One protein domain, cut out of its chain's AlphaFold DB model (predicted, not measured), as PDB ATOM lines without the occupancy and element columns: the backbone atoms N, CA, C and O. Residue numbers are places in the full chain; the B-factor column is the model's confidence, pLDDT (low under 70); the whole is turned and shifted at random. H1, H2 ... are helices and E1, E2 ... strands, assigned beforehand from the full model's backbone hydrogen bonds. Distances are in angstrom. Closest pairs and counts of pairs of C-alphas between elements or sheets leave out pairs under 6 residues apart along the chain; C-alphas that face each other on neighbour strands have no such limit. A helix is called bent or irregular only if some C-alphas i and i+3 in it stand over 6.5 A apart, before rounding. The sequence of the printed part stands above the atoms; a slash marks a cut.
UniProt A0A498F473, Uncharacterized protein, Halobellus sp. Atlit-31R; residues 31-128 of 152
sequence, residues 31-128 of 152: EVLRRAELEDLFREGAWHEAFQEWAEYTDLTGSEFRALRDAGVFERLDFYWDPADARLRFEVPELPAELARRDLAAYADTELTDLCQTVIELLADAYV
ATOM      1  N   GLU A  31      34.358 -55.686  52.506       81.69
ATOM      2  CA  GLU A  31      35.394 -54.855  53.126       81.69
ATOM      3  C   GLU A  31      36.763 -55.035  52.451       81.69
ATOM      4  O   GLU A  31      37.529 -54.078  52.368       81.69
ATOM      5  N   VAL A  32      37.049 -56.205  51.856       82.00
ATOM      6  CA  VAL A  32      38.321 -56.444  51.140       82.00
ATOM      7  C   VAL A  32      38.503 -55.544  49.916       82.00
ATOM      8  O   VAL A  32      39.628 -55.343  49.466       82.00
ATOM      9  N   LEU A  33      37.406 -54.990  49.388       85.62
ATOM     10  CA  LEU A  33      37.408 -54.068  48.254       85.62
ATOM     11  C   LEU A  33      37.672 -52.616  48.670       85.62
ATOM     12  O   LEU A  33      37.749 -51.746  47.801       85.62
ATOM     13  N   ARG A  34      37.759 -52.342  49.980       88.31
ATOM     14  CA  ARG A  34      38.081 -51.030  50.571       88.31
ATOM     15  C   ARG A  34      37.223 -49.870  50.058       88.31
ATOM     16  O   ARG A  34      37.639 -48.717  50.035       88.31
ATOM     17  N   ARG A  35      35.981 -50.163  49.660       90.69
ATOM     18  CA  ARG A  35      35.056 -49.181  49.068       90.69
ATOM     19  C   ARG A  35      34.697 -48.065  50.049       90.69
ATOM     20  O   ARG A  35      34.628 -46.911  49.649       90.69
ATOM     21  N   ALA A  36      34.514 -48.398  51.327       90.12
ATOM     22  CA  ALA A  36      34.228 -47.413  52.370       90.12
ATOM     23  C   ALA A  36      35.412 -46.467  52.627       90.12
ATOM     24  O   ALA A  36      35.203 -45.273  52.823       90.12
ATOM     25  N   GLU A  37      36.641 -46.992  52.593       90.81
ATOM     26  CA  GLU A  37      37.861 -46.187  52.719       90.81
ATOM     27  C   GLU A  37      38.018 -45.253  51.512       90.81
ATOM     28  O   GLU A  37      38.232 -44.061  51.692       90.81
ATOM     29  N   LEU A  38      37.806 -45.752  50.288       91.75
ATOM     30  CA  LEU A  38      37.850 -44.934  49.068       91.75
ATOM     31  C   LEU A  38      36.846 -43.771  49.089       91.75
ATOM     32  O   LEU A  38      37.182 -42.660  48.688       91.75
ATOM     33  N   GLU A  39      35.630 -43.990  49.592       91.56
ATOM     34  CA  GLU A  39      34.662 -42.899  49.760       91.56
ATOM     35  C   GLU A  39      35.103 -41.844  50.775       91.56
ATOM     36  O   GLU A  39      34.717 -40.680  50.649       91.56
ATOM     37  N   ASP A  40      35.863 -42.240  51.798       91.56
ATOM     38  CA  ASP A  40      36.431 -41.303  52.762       91.56
ATOM     39  C   ASP A  40      37.462 -40.403  52.087       91.56
ATOM     40  O   ASP A  40      37.298 -39.185  52.103       91.56
ATOM     41  N   LEU A  41      38.394 -40.998  51.337       91.69
ATOM     42  CA  LEU A  41      39.397 -40.270  50.552       91.69
ATOM     43  C   LEU A  41      38.746 -39.313  49.538       91.69
ATOM     44  O   LEU A  41      39.160 -38.162  49.371       91.69
ATOM     45  N   PHE A  42      37.661 -39.745  48.885       92.69
ATOM     46  CA  PHE A  42      36.889 -38.877  47.993       92.69
ATOM     47  C   PHE A  42      36.244 -37.694  48.717       92.69
ATOM     48  O   PHE A  42      36.175 -36.604  48.144       92.69
ATOM     49  N   ARG A  43      35.798 -37.875  49.965       89.44
ATOM     50  CA  ARG A  43      35.278 -36.789  50.810       89.44
ATOM     51  C   ARG A  43      36.378 -35.867  51.336       89.44
ATOM     52  O   ARG A  43      36.096 -34.689  51.546       89.44
ATOM     53  N   GLU A  44      37.592 -36.371  51.527       90.50
ATOM     54  CA  GLU A  44      38.746 -35.578  51.967       90.50
ATOM     55  C   GLU A  44      39.274 -34.634  50.880       90.50
ATOM     56  O   GLU A  44      39.777 -33.558  51.199       90.50
ATOM     57  N   GLY A  45      39.082 -34.980  49.606       90.31
ATOM     58  CA  GLY A  45      39.403 -34.091  48.486       90.31
ATOM     59  C   GLY A  45      39.996 -34.780  47.265       90.31
ATOM     60  O   GLY A  45      40.052 -34.141  46.214       90.31
ATOM     61  N   ALA A  46      40.350 -36.068  47.353       92.12
ATOM     62  CA  ALA A  46      40.994 -36.802  46.261       92.12
ATOM     63  C   ALA A  46      40.182 -36.731  44.957       92.12
ATOM     64  O   ALA A  46      40.719 -36.485  43.881       92.12
ATOM     65  N   TRP A  47      38.855 -36.856  45.054       94.69
ATOM     66  CA  TRP A  47      37.972 -36.724  43.894       94.69
ATOM     67  C   TRP A  47      38.048 -35.336  43.251       94.69
ATOM     68  O   TRP A  47      38.069 -35.209  42.028       94.69
ATOM     69  N   HIS A  48      38.068 -34.285  44.073       94.00
ATOM     70  CA  HIS A  48      38.098 -32.918  43.575       94.00
ATOM     71  C   HIS A  48      39.413 -32.615  42.865       94.00
ATOM     72  O   HIS A  48      39.388 -32.075  41.766       94.00
ATOM     73  N   GLU A  49      40.531 -32.997  43.470       93.94
ATOM     74  CA  GLU A  49      41.867 -32.771  42.929       93.94
ATOM     75  C   GLU A  49      42.083 -33.526  41.611       93.94
ATOM     76  O   GLU A  49      42.413 -32.903  40.601       93.94
ATOM     77  N   ALA A  50      41.752 -34.820  41.570       94.06
ATOM     78  CA  ALA A  50      41.861 -35.622  40.353       94.06
ATOM     79  C   ALA A  50      40.964 -35.088  39.227       94.06
ATOM     80  O   ALA A  50      41.364 -35.030  38.066       94.06
ATOM     81  N   PHE A  51      39.747 -34.652  39.566       94.38
ATOM     82  CA  PHE A  51      38.851 -34.057  38.583       94.38
ATOM     83  C   PHE A  51      39.401 -32.744  38.021       94.38
ATOM     84  O   PHE A  51      39.264 -32.500  36.825       94.38
ATOM     85  N   GLN A  52      39.987 -31.885  38.862       93.50
ATOM     86  CA  GLN A  52      40.567 -30.618  38.411       93.50
ATOM     87  C   GLN A  52      41.753 -30.856  37.472       93.50
ATOM     88  O   GLN A  52      41.841 -30.188  36.444       93.50
ATOM     89  N   GLU A  53      42.602 -31.842  37.768       93.56
ATOM     90  CA  GLU A  53      43.705 -32.224  36.884       93.56
ATOM     91  C   GLU A  53      43.193 -32.740  35.533       93.56
ATOM     92  O   GLU A  53      43.575 -32.229  34.478       93.56
ATOM     93  N   TRP A  54      42.253 -33.688  35.545       95.38
ATOM     94  CA  TRP A  54      41.636 -34.195  34.317       95.38
ATOM     95  C   TRP A  54      40.948 -33.077  33.511       95.38
ATOM     96  O   TRP A  54      41.061 -33.017  32.283       95.38
ATOM     97  N   ALA A  55      40.272 -32.146  34.190       93.88
ATOM     98  CA  ALA A  55      39.582 -31.025  33.562       93.88
ATOM     99  C   ALA A  55      40.537 -30.080  32.812       93.88
ATOM    100  O   ALA A  55      40.102 -29.396  31.885       93.88
ATOM    101  N   GLU A  56      41.829 -30.038  33.147       93.25
ATOM    102  CA  GLU A  56      42.813 -29.240  32.405       93.25
ATOM    103  C   GLU A  56      43.104 -29.818  31.010       93.25
ATOM    104  O   GLU A  56      43.342 -29.067  30.050       93.25
ATOM    105  N   TYR A  57      43.048 -31.147  30.885       91.38
ATOM    106  CA  TYR A  57      43.514 -31.881  29.707       91.38
ATOM    107  C   TYR A  57      42.406 -32.528  28.879       91.38
ATOM    108  O   TYR A  57      42.661 -32.849  27.720       91.38
ATOM    109  N   THR A  58      41.189 -32.642  29.413       91.62
ATOM    110  CA  THR A  58      40.046 -33.218  28.696       91.62
ATOM    111  C   THR A  58      39.767 -32.530  27.355       91.62
ATOM    112  O   THR A  58      39.918 -31.308  27.170       91.62
ATOM    113  N   ASP A  59      39.316 -33.343  26.405       90.06
ATOM    114  CA  ASP A  59      38.805 -32.906  25.111       90.06
ATOM    115  C   ASP A  59      37.292 -32.629  25.141       90.06
ATOM    116  O   ASP A  59      36.725 -32.136  24.159       90.06
ATOM    117  N   LEU A  60      36.623 -32.871  26.276       89.50
ATOM    118  CA  LEU A  60      35.215 -32.539  26.448       89.50
ATOM    119  C   LEU A  60      34.979 -31.029  26.456       89.50
ATOM    120  O   LEU A  60      35.652 -30.238  27.116       89.50
ATOM    121  N   THR A  61      33.915 -30.614  25.779       90.44
ATOM    122  CA  THR A  61      33.378 -29.262  25.905       90.44
ATOM    123  C   THR A  61      32.472 -29.150  27.131       90.44
ATOM    124  O   THR A  61      31.806 -30.099  27.548       90.44
ATOM    125  N   GLY A  62      32.311 -27.929  27.650       90.50
ATOM    126  CA  GLY A  62      31.403 -27.662  28.775       90.50
ATOM    127  C   GLY A  62      29.942 -28.070  28.545       90.50
ATOM    128  O   GLY A  62      29.204 -28.250  29.512       90.50
ATOM    129  N   SER A  63      29.499 -28.218  27.292       89.75
ATOM    130  CA  SER A  63      28.141 -28.696  26.988       89.75
ATOM    131  C   SER A  63      28.033 -30.218  27.072       89.75
ATOM    132  O   SER A  63      27.015 -30.727  27.535       89.75
ATOM    133  N   GLU A  64      29.072 -30.937  26.651       91.19
ATOM    134  CA  GLU A  64      29.140 -32.401  26.719       91.19
ATOM    135  C   GLU A  64      29.334 -32.867  28.154       91.19
ATOM    136  O   GLU A  64      28.600 -33.742  28.609       91.19
ATOM    137  N   PHE A  65      30.219 -32.200  28.901       91.88
ATOM    138  CA  PHE A  65      30.365 -32.420  30.336       91.88
ATOM    139  C   PHE A  65      29.025 -32.270  31.064       91.88
ATOM    140  O   PHE A  65      28.616 -33.157  31.812       91.88
ATOM    141  N   ARG A  66      28.296 -31.173  30.809       91.44
ATOM    142  CA  ARG A  66      26.970 -30.960  31.406       91.44
ATOM    143  C   ARG A  66      25.996 -32.074  31.041       91.44
ATOM    144  O   ARG A  66      25.258 -32.515  31.909       91.44
ATOM    145  N   ALA A  67      26.020 -32.562  29.804       91.25
ATOM    146  CA  ALA A  67      25.167 -33.670  29.388       91.25
ATOM    147  C   ALA A  67      25.503 -34.981  30.127       91.25
ATOM    148  O   ALA A  67      24.589 -35.675  30.563       91.25
ATOM    149  N   LEU A  68      26.791 -35.299  30.313       91.44
ATOM    150  CA  LEU A  68      27.241 -36.466  31.088       91.44
ATOM    151  C   LEU A  68      26.867 -36.339  32.570       91.44
ATOM    152  O   LEU A  68      26.383 -37.294  33.177       91.44
ATOM    153  N   ARG A  69      27.048 -35.143  33.139       91.62
ATOM    154  CA  ARG A  69      26.709 -34.830  34.530       91.62
ATOM    155  C   ARG A  69      25.213 -34.923  34.780       91.62
ATOM    156  O   ARG A  69      24.800 -35.599  35.709       91.62
ATOM    157  N   ASP A  70      24.403 -34.287  33.942       91.50
ATOM    158  CA  ASP A  70      22.946 -34.290  34.091       91.50
ATOM    159  C   ASP A  70      22.360 -35.703  33.878       91.50
ATOM    160  O   ASP A  70      21.286 -36.015  34.389       91.50
ATOM    161  N   ALA A  71      23.080 -36.577  33.168       90.94
ATOM    162  CA  ALA A  71      22.758 -37.995  33.020       90.94
ATOM    163  C   ALA A  71      23.357 -38.898  34.124       90.94
ATOM    164  O   ALA A  71      23.326 -40.129  33.999       90.94
ATOM    165  N   GLY A  72      23.945 -38.310  35.173       90.81
ATOM    166  CA  GLY A  72      24.507 -39.019  36.325       90.81
ATOM    167  C   GLY A  72      25.605 -40.014  35.952       90.81
ATOM    168  O   GLY A  72      25.674 -41.095  36.531       90.81
ATOM    169  N   VAL A  73      26.405 -39.738  34.915       91.94
ATOM    170  CA  VAL A  73      27.470 -40.656  34.466       91.94
ATOM    171  C   VAL A  73      28.603 -40.721  35.488       91.94
ATOM    172  O   VAL A  73      29.030 -41.816  35.840       91.94
ATOM    173  N   PHE A  74      29.031 -39.574  36.016       91.81
ATOM    174  CA  PHE A  74      30.129 -39.494  36.986       91.81
ATOM    175  C   PHE A  74      29.803 -40.211  38.300       91.81
ATOM    176  O   PHE A  74      30.623 -40.960  38.815       91.81
ATOM    177  N   GLU A  75      28.568 -40.079  38.788       91.12
ATOM    178  CA  GLU A  75      28.097 -40.774  39.994       91.12
ATOM    179  C   GLU A  75      28.047 -42.298  39.806       91.12
ATOM    180  O   GLU A  75      28.046 -43.044  40.784       91.12
ATOM    181  N   ARG A  76      27.996 -42.776  38.554       91.50
ATOM    182  CA  ARG A  76      27.956 -44.198  38.189       91.50
ATOM    183  C   ARG A  76      29.329 -44.844  38.006       91.50
ATOM    184  O   ARG A  76      29.372 -46.064  37.898       91.50
ATOM    185  N   LEU A  77      30.409 -44.063  37.991       92.75
ATOM    186  CA  LEU A  77      31.779 -44.582  37.956       92.75
ATOM    187  C   LEU A  77      32.058 -45.398  39.206       92.75
ATOM    188  O   LEU A  77      31.734 -44.940  40.301       92.75
ATOM    189  N   ASP A  78      32.647 -46.578  39.052       93.25
ATOM    190  CA  ASP A  78      32.966 -47.444  40.180       93.25
ATOM    191  C   ASP A  78      34.473 -47.562  40.409       93.25
ATOM    192  O   ASP A  78      35.238 -47.617  39.451       93.25
ATOM    193  N   PHE A  79      34.882 -47.630  41.676       93.00
ATOM    194  CA  PHE A  79      36.269 -47.766  42.119       93.00
ATOM    195  C   PHE A  79      36.347 -48.801  43.240       93.00
ATOM    196  O   PHE A  79      35.493 -48.847  44.128       93.00
ATOM    197  N   TYR A  80      37.366 -49.651  43.198       91.75
ATOM    198  CA  TYR A  80      37.562 -50.699  44.196       91.75
ATOM    199  C   TYR A  80      39.022 -51.141  44.266       91.75
ATOM    200  O   TYR A  80      39.767 -51.060  43.290       91.75
ATOM    201  N   TRP A  81      39.420 -51.650  45.428       89.81
ATOM    202  CA  TRP A  81      40.665 -52.390  45.574       89.81
ATOM    203  C   TRP A  81      40.481 -53.823  45.070       89.81
ATOM    204  O   TRP A  81      39.566 -54.523  45.502       89.81
ATOM    205  N   ASP A  82      41.343 -54.265  44.158       87.88
ATOM    206  CA  ASP A  82      41.423 -55.656  43.724       87.88
ATOM    207  C   ASP A  82      42.443 -56.394  44.616       87.88
ATOM    208  O   ASP A  82      43.650 -56.179  44.465       87.88
ATOM    209  N   PRO A  83      42.002 -57.266  45.546       83.06
ATOM    210  CA  PRO A  83      42.913 -58.002  46.420       83.06
ATOM    211  C   PRO A  83      43.719 -59.087  45.691       83.06
ATOM    212  O   PRO A  83      44.714 -59.554  46.240       83.06
ATOM    213  N   ALA A  84      43.314 -59.511  44.488       83.12
ATOM    214  CA  ALA A  84      44.033 -60.528  43.725       83.12
ATOM    215  C   ALA A  84      45.287 -59.950  43.058       83.12
ATOM    216  O   ALA A  84      46.323 -60.611  43.024       83.12
ATOM    217  N   ASP A  85      45.195 -58.717  42.559       83.31
ATOM    218  CA  ASP A  85      46.326 -57.995  41.966       83.31
ATOM    219  C   ASP A  85      46.969 -56.968  42.912       83.31
ATOM    220  O   ASP A  85      47.929 -56.311  42.513       83.31
ATOM    221  N   ALA A  86      46.430 -56.804  44.124       84.88
ATOM    222  CA  ALA A  86      46.842 -55.795  45.101       84.88
ATOM    223  C   ALA A  86      46.954 -54.386  44.488       84.88
ATOM    224  O   ALA A  86      47.973 -53.712  44.616       84.88
ATOM    225  N   ARG A  87      45.907 -53.948  43.779       87.00
ATOM    226  CA  ARG A  87      45.871 -52.628  43.131       87.00
ATOM    227  C   ARG A  87      44.465 -52.064  43.049       87.00
ATOM    228  O   ARG A  87      43.483 -52.805  43.035       87.00
ATOM    229  N   LEU A  88      44.372 -50.748  42.900       90.62
ATOM    230  CA  LEU A  88      43.114 -50.082  42.589       90.62
ATOM    231  C   LEU A  88      42.662 -50.413  41.163       90.62
ATOM    232  O   LEU A  88      43.462 -50.495  40.227       90.62
ATOM    233  N   ARG A  89      41.353 -50.577  41.001       91.94
ATOM    234  CA  ARG A  89      40.675 -50.725  39.718       91.94
ATOM    235  C   ARG A  89      39.431 -49.851  39.664       91.94
ATOM    236  O   ARG A  89      38.887 -49.450  40.691       91.94
ATOM    237  N   PHE A  90      38.987 -49.586  38.441       93.69
ATOM    238  CA  PHE A  90      37.766 -48.847  38.164       93.69
ATOM    239  C   PHE A  90      36.880 -49.587  37.161       93.69
ATOM    240  O   PHE A  90      37.342 -50.461  36.424       93.69
ATOM    241  N   GLU A  91      35.606 -49.210  37.121       92.19
ATOM    242  CA  GLU A  91      34.647 -49.623  36.102       92.19
ATOM    243  C   GLU A  91      33.929 -48.386  35.553       92.19
ATOM    244  O   GLU A  91      33.328 -47.604  36.298       92.19
ATOM    245  N   VAL A  92      34.009 -48.205  34.232       92.00
ATOM    246  CA  VAL A  92      33.291 -47.143  33.524       92.00
ATOM    247  C   VAL A  92      31.898 -47.670  33.167       92.00
ATOM    248  O   VAL A  92      31.788 -48.741  32.565       92.00
ATOM    249  N   PRO A  93      30.819 -46.960  33.530       89.06
ATOM    250  CA  PRO A  93      29.470 -47.411  33.271       89.06
ATOM    251  C   PRO A  93      29.095 -47.154  31.814       89.06
ATOM    252  O   PRO A  93      29.530 -46.181  31.199       89.06
ATOM    253  N   GLU A  94      28.174 -47.957  31.287       87.50
ATOM    254  CA  GLU A  94      27.659 -47.731  29.940       87.50
ATOM    255  C   GLU A  94      26.958 -46.365  29.820       87.50
ATOM    256  O   GLU A  94      26.238 -45.893  30.721       87.50
ATOM    257  N   LEU A  95      27.161 -45.714  28.672       87.50
ATOM    258  CA  LEU A  95      26.544 -44.429  28.380       87.50
ATOM    259  C   LEU A  95      25.039 -44.587  28.100       87.50
ATOM    260  O   LEU A  95      24.630 -45.465  27.336       87.50
ATOM    261  N   PRO A  96      24.190 -43.697  28.645       85.81
ATOM    262  CA  PRO A  96      22.765 -43.686  28.344       85.81
ATOM    263  C   PRO A  96      22.503 -43.533  26.842       85.81
ATOM    264  O   PRO A  96      23.164 -42.756  26.145       85.81
ATOM    265  N   ALA A  97      21.482 -44.232  26.340       83.50
ATOM    266  CA  ALA A  97      21.164 -44.264  24.911       83.50
ATOM    267  C   ALA A  97      20.862 -42.872  24.315       83.50
ATOM    268  O   ALA A  97      21.026 -42.661  23.110       83.50
ATOM    269  N   GLU A  98      20.422 -41.912  25.134       82.31
ATOM    270  CA  GLU A  98      20.235 -40.519  24.718       82.31
ATOM    271  C   GLU A  98      21.542 -39.779  24.398       82.31
ATOM    272  O   GLU A  98      21.561 -38.965  23.470       82.31
ATOM    273  N   LEU A  99      22.633 -40.086  25.106       80.75
ATOM    274  CA  LEU A  99      23.962 -39.516  24.865       80.75
ATOM    275  C   LEU A  99      24.686 -40.248  23.735       80.75
ATOM    276  O   LEU A  99      25.355 -39.615  22.920       80.75
ATOM    277  N   ALA A 100      24.455 -41.556  23.604       72.75
ATOM    278  CA  ALA A 100      25.043 -42.374  22.546       72.75
ATOM    279  C   ALA A 100      24.718 -41.897  21.119       72.75
ATOM    280  O   ALA A 100      25.467 -42.149  20.180       72.75
ATOM    281  N   ARG A 101      23.614 -41.164  20.937       68.31
ATOM    282  CA  ARG A 101      23.187 -40.626  19.633       68.31
ATOM    283  C   ARG A 101      23.846 -39.303  19.231       68.31
ATOM    284  O   ARG A 101      23.553 -38.813  18.145       68.31
ATOM    285  N   ARG A 102      24.660 -38.694  20.097       68.69
ATOM    286  CA  ARG A 102      25.180 -37.321  19.946       68.69
ATOM    287  C   ARG A 102      26.618 -37.248  19.412       68.69
ATOM    288  O   ARG A 102      27.251 -36.223  19.614       68.69
ATOM    289  N   ASP A 103      27.145 -38.327  18.832       75.88
ATOM    290  CA  ASP A 103      28.578 -38.535  18.520       75.88
ATOM    291  C   ASP A 103      29.508 -38.551  19.759       75.88
ATOM    292  O   ASP A 103      30.589 -39.128  19.701       75.88
ATOM    293  N   LEU A 104      29.043 -38.047  20.910       83.12
ATOM    294  CA  LEU A 104      29.718 -38.047  22.212       83.12
ATOM    295  C   LEU A 104      30.200 -39.431  22.662       83.12
ATOM    296  O   LEU A 104      31.294 -39.552  23.199       83.12
ATOM    297  N   ALA A 105      29.422 -40.490  22.424       79.81
ATOM    298  CA  ALA A 105      29.819 -41.837  22.841       79.81
ATOM    299  C   ALA A 105      31.077 -42.369  22.143       79.81
ATOM    300  O   ALA A 105      31.658 -43.331  22.619       79.81
ATOM    301  N   ALA A 106      31.518 -41.763  21.036       79.38
ATOM    302  CA  ALA A 106      32.740 -42.205  20.374       79.38
ATOM    303  C   ALA A 106      34.014 -41.893  21.180       79.38
ATOM    304  O   ALA A 106      35.021 -42.562  20.971       79.38
ATOM    305  N   TYR A 107      33.977 -40.886  22.061       85.81
ATOM    306  CA  TYR A 107      35.132 -40.447  22.859       85.81
ATOM    307  C   TYR A 107      34.827 -40.305  24.350       85.81
ATOM    308  O   TYR A 107      35.754 -40.350  25.142       85.81
ATOM    309  N   ALA A 108      33.563 -40.194  24.768       88.69
ATOM    310  CA  ALA A 108      33.225 -40.088  26.185       88.69
ATOM    311  C   ALA A 108      33.717 -41.286  27.008       88.69
ATOM    312  O   ALA A 108      34.155 -41.081  28.130       88.69
ATOM    313  N   ASP A 109      33.700 -42.507  26.465       89.88
ATOM    314  CA  ASP A 109      34.302 -43.667  27.136       89.88
ATOM    315  C   ASP A 109      35.806 -43.475  27.386       89.88
ATOM    316  O   ASP A 109      36.286 -43.782  28.477       89.88
ATOM    317  N   THR A 110      36.539 -42.927  26.411       92.12
ATOM    318  CA  THR A 110      37.958 -42.579  26.565       92.12
ATOM    319  C   THR A 110      38.127 -41.517  27.644       92.12
ATOM    320  O   THR A 110      38.811 -41.767  28.623       92.12
ATOM    321  N   GLU A 111      37.407 -40.400  27.546       93.31
ATOM    322  CA  GLU A 111      37.522 -39.292  28.502       93.31
ATOM    323  C   GLU A 111      37.169 -39.707  29.940       93.31
ATOM    324  O   GLU A 111      37.805 -39.258  30.891       93.31
ATOM    325  N   LEU A 112      36.167 -40.575  30.117       93.62
ATOM    326  CA  LEU A 112      35.804 -41.131  31.424       93.62
ATOM    327  C   LEU A 112      36.851 -42.123  31.931       93.62
ATOM    328  O   LEU A 112      37.089 -42.187  33.136       93.62
ATOM    329  N   THR A 113      37.470 -42.890  31.032       94.56
ATOM    330  CA  THR A 113      38.582 -43.782  31.372       94.56
ATOM    331  C   THR A 113      39.790 -42.975  31.834       94.56
ATOM    332  O   THR A 113      40.335 -43.293  32.886       94.56
ATOM    333  N   ASP A 114      40.159 -41.915  31.110       95.12
ATOM    334  CA  ASP A 114      41.226 -40.987  31.495       95.12
ATOM    335  C   ASP A 114      40.946 -40.366  32.871       95.12
ATOM    336  O   ASP A 114      41.804 -40.420  33.745       95.12
ATOM    337  N   LEU A 115      39.718 -39.894  33.133       95.00
ATOM    338  CA  LEU A 115      39.338 -39.403  34.466       95.00
ATOM    339  C   LEU A 115      39.553 -40.468  35.551       95.00
ATOM    340  O   LEU A 115      40.088 -40.172  36.618       95.00
ATOM    341  N   CYS A 116      39.134 -41.711  35.306       95.00
ATOM    342  CA  CYS A 116      39.310 -42.783  36.284       95.00
ATOM    343  C   CYS A 116      40.780 -43.145  36.502       95.00
ATOM    344  O   CYS A 116      41.156 -43.486  37.623       95.00
ATOM    345  N   GLN A 117      41.599 -43.081  35.451       94.94
ATOM    346  CA  GLN A 117      43.041 -43.282  35.551       94.94
ATOM    347  C   GLN A 117      43.672 -42.200  36.420       94.94
ATOM    348  O   GLN A 117      44.303 -42.552  37.411       94.94
ATOM    349  N   THR A 118      43.385 -40.924  36.150       95.31
ATOM    350  CA  THR A 118      43.845 -39.799  36.977       95.31
ATOM    351  C   THR A 118      43.449 -39.971  38.445       95.31
ATOM    352  O   THR A 118      44.270 -39.776  39.337       95.31
ATOM    353  N   VAL A 119      42.213 -40.402  38.727       94.06
ATOM    354  CA  VAL A 119      41.759 -40.668  40.104       94.06
ATOM    355  C   VAL A 119      42.571 -41.782  40.766       94.06
ATOM    356  O   VAL A 119      42.970 -41.631  41.916       94.06
ATOM    357  N   ILE A 120      42.819 -42.899  40.075       92.81
ATOM    358  CA  ILE A 120      43.616 -43.998  40.637       92.81
ATOM    359  C   ILE A 120      45.072 -43.588  40.845       92.81
ATOM    360  O   ILE A 120      45.638 -43.940  41.878       92.81
ATOM    361  N   GLU A 121      45.672 -42.872  39.895       91.31
ATOM    362  CA  GLU A 121      47.050 -42.393  40.005       91.31
ATOM    363  C   GLU A 121      47.198 -41.435  41.187       91.31
ATOM    364  O   GLU A 121      48.076 -41.640  42.021       91.31
ATOM    365  N   LEU A 122      46.279 -40.476  41.338       91.69
ATOM    366  CA  LEU A 122      46.276 -39.565  42.481       91.69
ATOM    367  C   LEU A 122      46.071 -40.305  43.805       91.69
ATOM    368  O   LEU A 122      46.754 -40.025  44.788       91.69
ATOM    369  N   LEU A 123      45.129 -41.251  43.850       89.81
ATOM    370  CA  LEU A 123      44.912 -42.053  45.048       89.81
ATOM    371  C   LEU A 123      46.188 -42.811  45.415       89.81
ATOM    372  O   LEU A 123      46.594 -42.745  46.566       89.81
ATOM    373  N   ALA A 124      46.826 -43.485  44.459       86.44
ATOM    374  CA  ALA A 124      48.041 -44.259  44.691       86.44
ATOM    375  C   ALA A 124      49.251 -43.398  45.098       86.44
ATOM    376  O   ALA A 124      50.070 -43.864  45.881       86.44
ATOM    377  N   ASP A 125      49.368 -42.172  44.584       85.31
ATOM    378  CA  ASP A 125      50.493 -41.274  44.879       85.31
ATOM    379  C   ASP A 125      50.316 -40.512  46.205       85.31
ATOM    380  O   ASP A 125      51.243 -40.427  47.007       85.31
ATOM    381  N   ALA A 126      49.113 -39.984  46.460       80.50
ATOM    382  CA  ALA A 126      48.890 -39.004  47.525       80.50
ATOM    383  C   ALA A 126      48.052 -39.510  48.713       80.50
ATOM    384  O   ALA A 126      48.129 -38.924  49.794       80.50
ATOM    385  N   TYR A 127      47.250 -40.568  48.546       75.62
ATOM    386  CA  TYR A 127      46.252 -40.974  49.552       75.62
ATOM    387  C   TYR A 127      46.343 -42.444  49.994       75.62
ATOM    388  O   TYR A 127      45.867 -42.790  51.076       75.62
ATOM    389  N   VAL A 128      46.931 -43.323  49.183       73.38
ATOM    390  CA  VAL A 128      46.883 -44.781  49.341       73.38
ATOM    391  C   VAL A 128      48.295 -45.358  49.384       73.38
ATOM    392  O   VAL A 128      48.863 -45.729  48.367       73.38
TER     393      VAL A 128
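AT A GLANCE: This is residues 31 to 128 of the 152 residues of an uncharacterized protein of Halobellus sp. Atlit-31R (UniProt A0A498F473). A long helix, H5, runs along most of the length of the domain; H2 crosses it on one side and the two-stranded hairpin of E1 and E2 packs on it through E2. H1 stands crosswise at one end, bridging from H2 to E1, while H3 and the short H4 lie at the other end. The printed part has 98 residues, with five named helices and two named strands in the order H1, H2, H3, E1, E2, H4, H5; the sheet, E1 - E2, is antiparallel and the class is mostly helix. The whole is compact, with a radius of gyration of the C-alphas of 13.9 A, and only just elongated, spanning 38 by 25 by 20 A.

IN THESE COORDINATES: Find C-alpha 35 at (35.056, -49.181, 49.068); from there H1 runs 14.4 A to residue 44. Next come H2, residues 46 to 57, 17.5 A long, and H3, residues 62 to 70, 12.0 A long. Strand E1 takes residues 78 to 82, beginning at C-alpha 78 at (32.966, -47.444, 40.180), and E2 takes residues 87 to 91, 13.6 A long. After H4, residues 97 to 100, look for H5, residues 105 to 127, which runs 31.4 A to C-alpha 127 at (46.252, -40.974, 49.552). H5 is irregular: C-alphas 106 and 109 are 7.1 A apart.

HOW THE PARTS SIT: Begin at H1, whose closest C-alpha to E1 is that of Arg 35, 5.7 A from that of Tyr 80. H1 is close to but not clearly touching H2, with the C-alphas of Phe 42 and His 48 closest at 7.5 A; their lines are only just about perpendicular, at 70.0 degrees. H2 and H5 touch, closest at the C-alphas of Ala 50 and Val 119, 5.1 A, at a steep tilt of 48 degrees, opposite ways. H3 is apart from H5, and close to but not clearly touching H4, with the C-alphas of Ala 67 and Leu 99 closest at 7.5 A. In the hairpin of E1 and E2, look for N 80 and O 89 at 2.9 A and N 89 and O 80 at 2.8 A, within hydrogen-bond range. The closest C-alphas of E2 and H5 are those of Leu 88 and Ile 120, 6.4 A. Every O i to N i+4 pair is within hydrogen-bond range in H1 and H3, 7 of 8 in H2 and 17 of 19 in H5; H4 is too short for such a pair.

THE WHOLE: The two C-alphas farthest apart, those of Ser 63 and Ala 84, are 39.3 A apart. The printed part has no cut and no long link. In this model the mean pLDDT of the printed part is 89.0; look at residues 101 to 102 for the two values under 70.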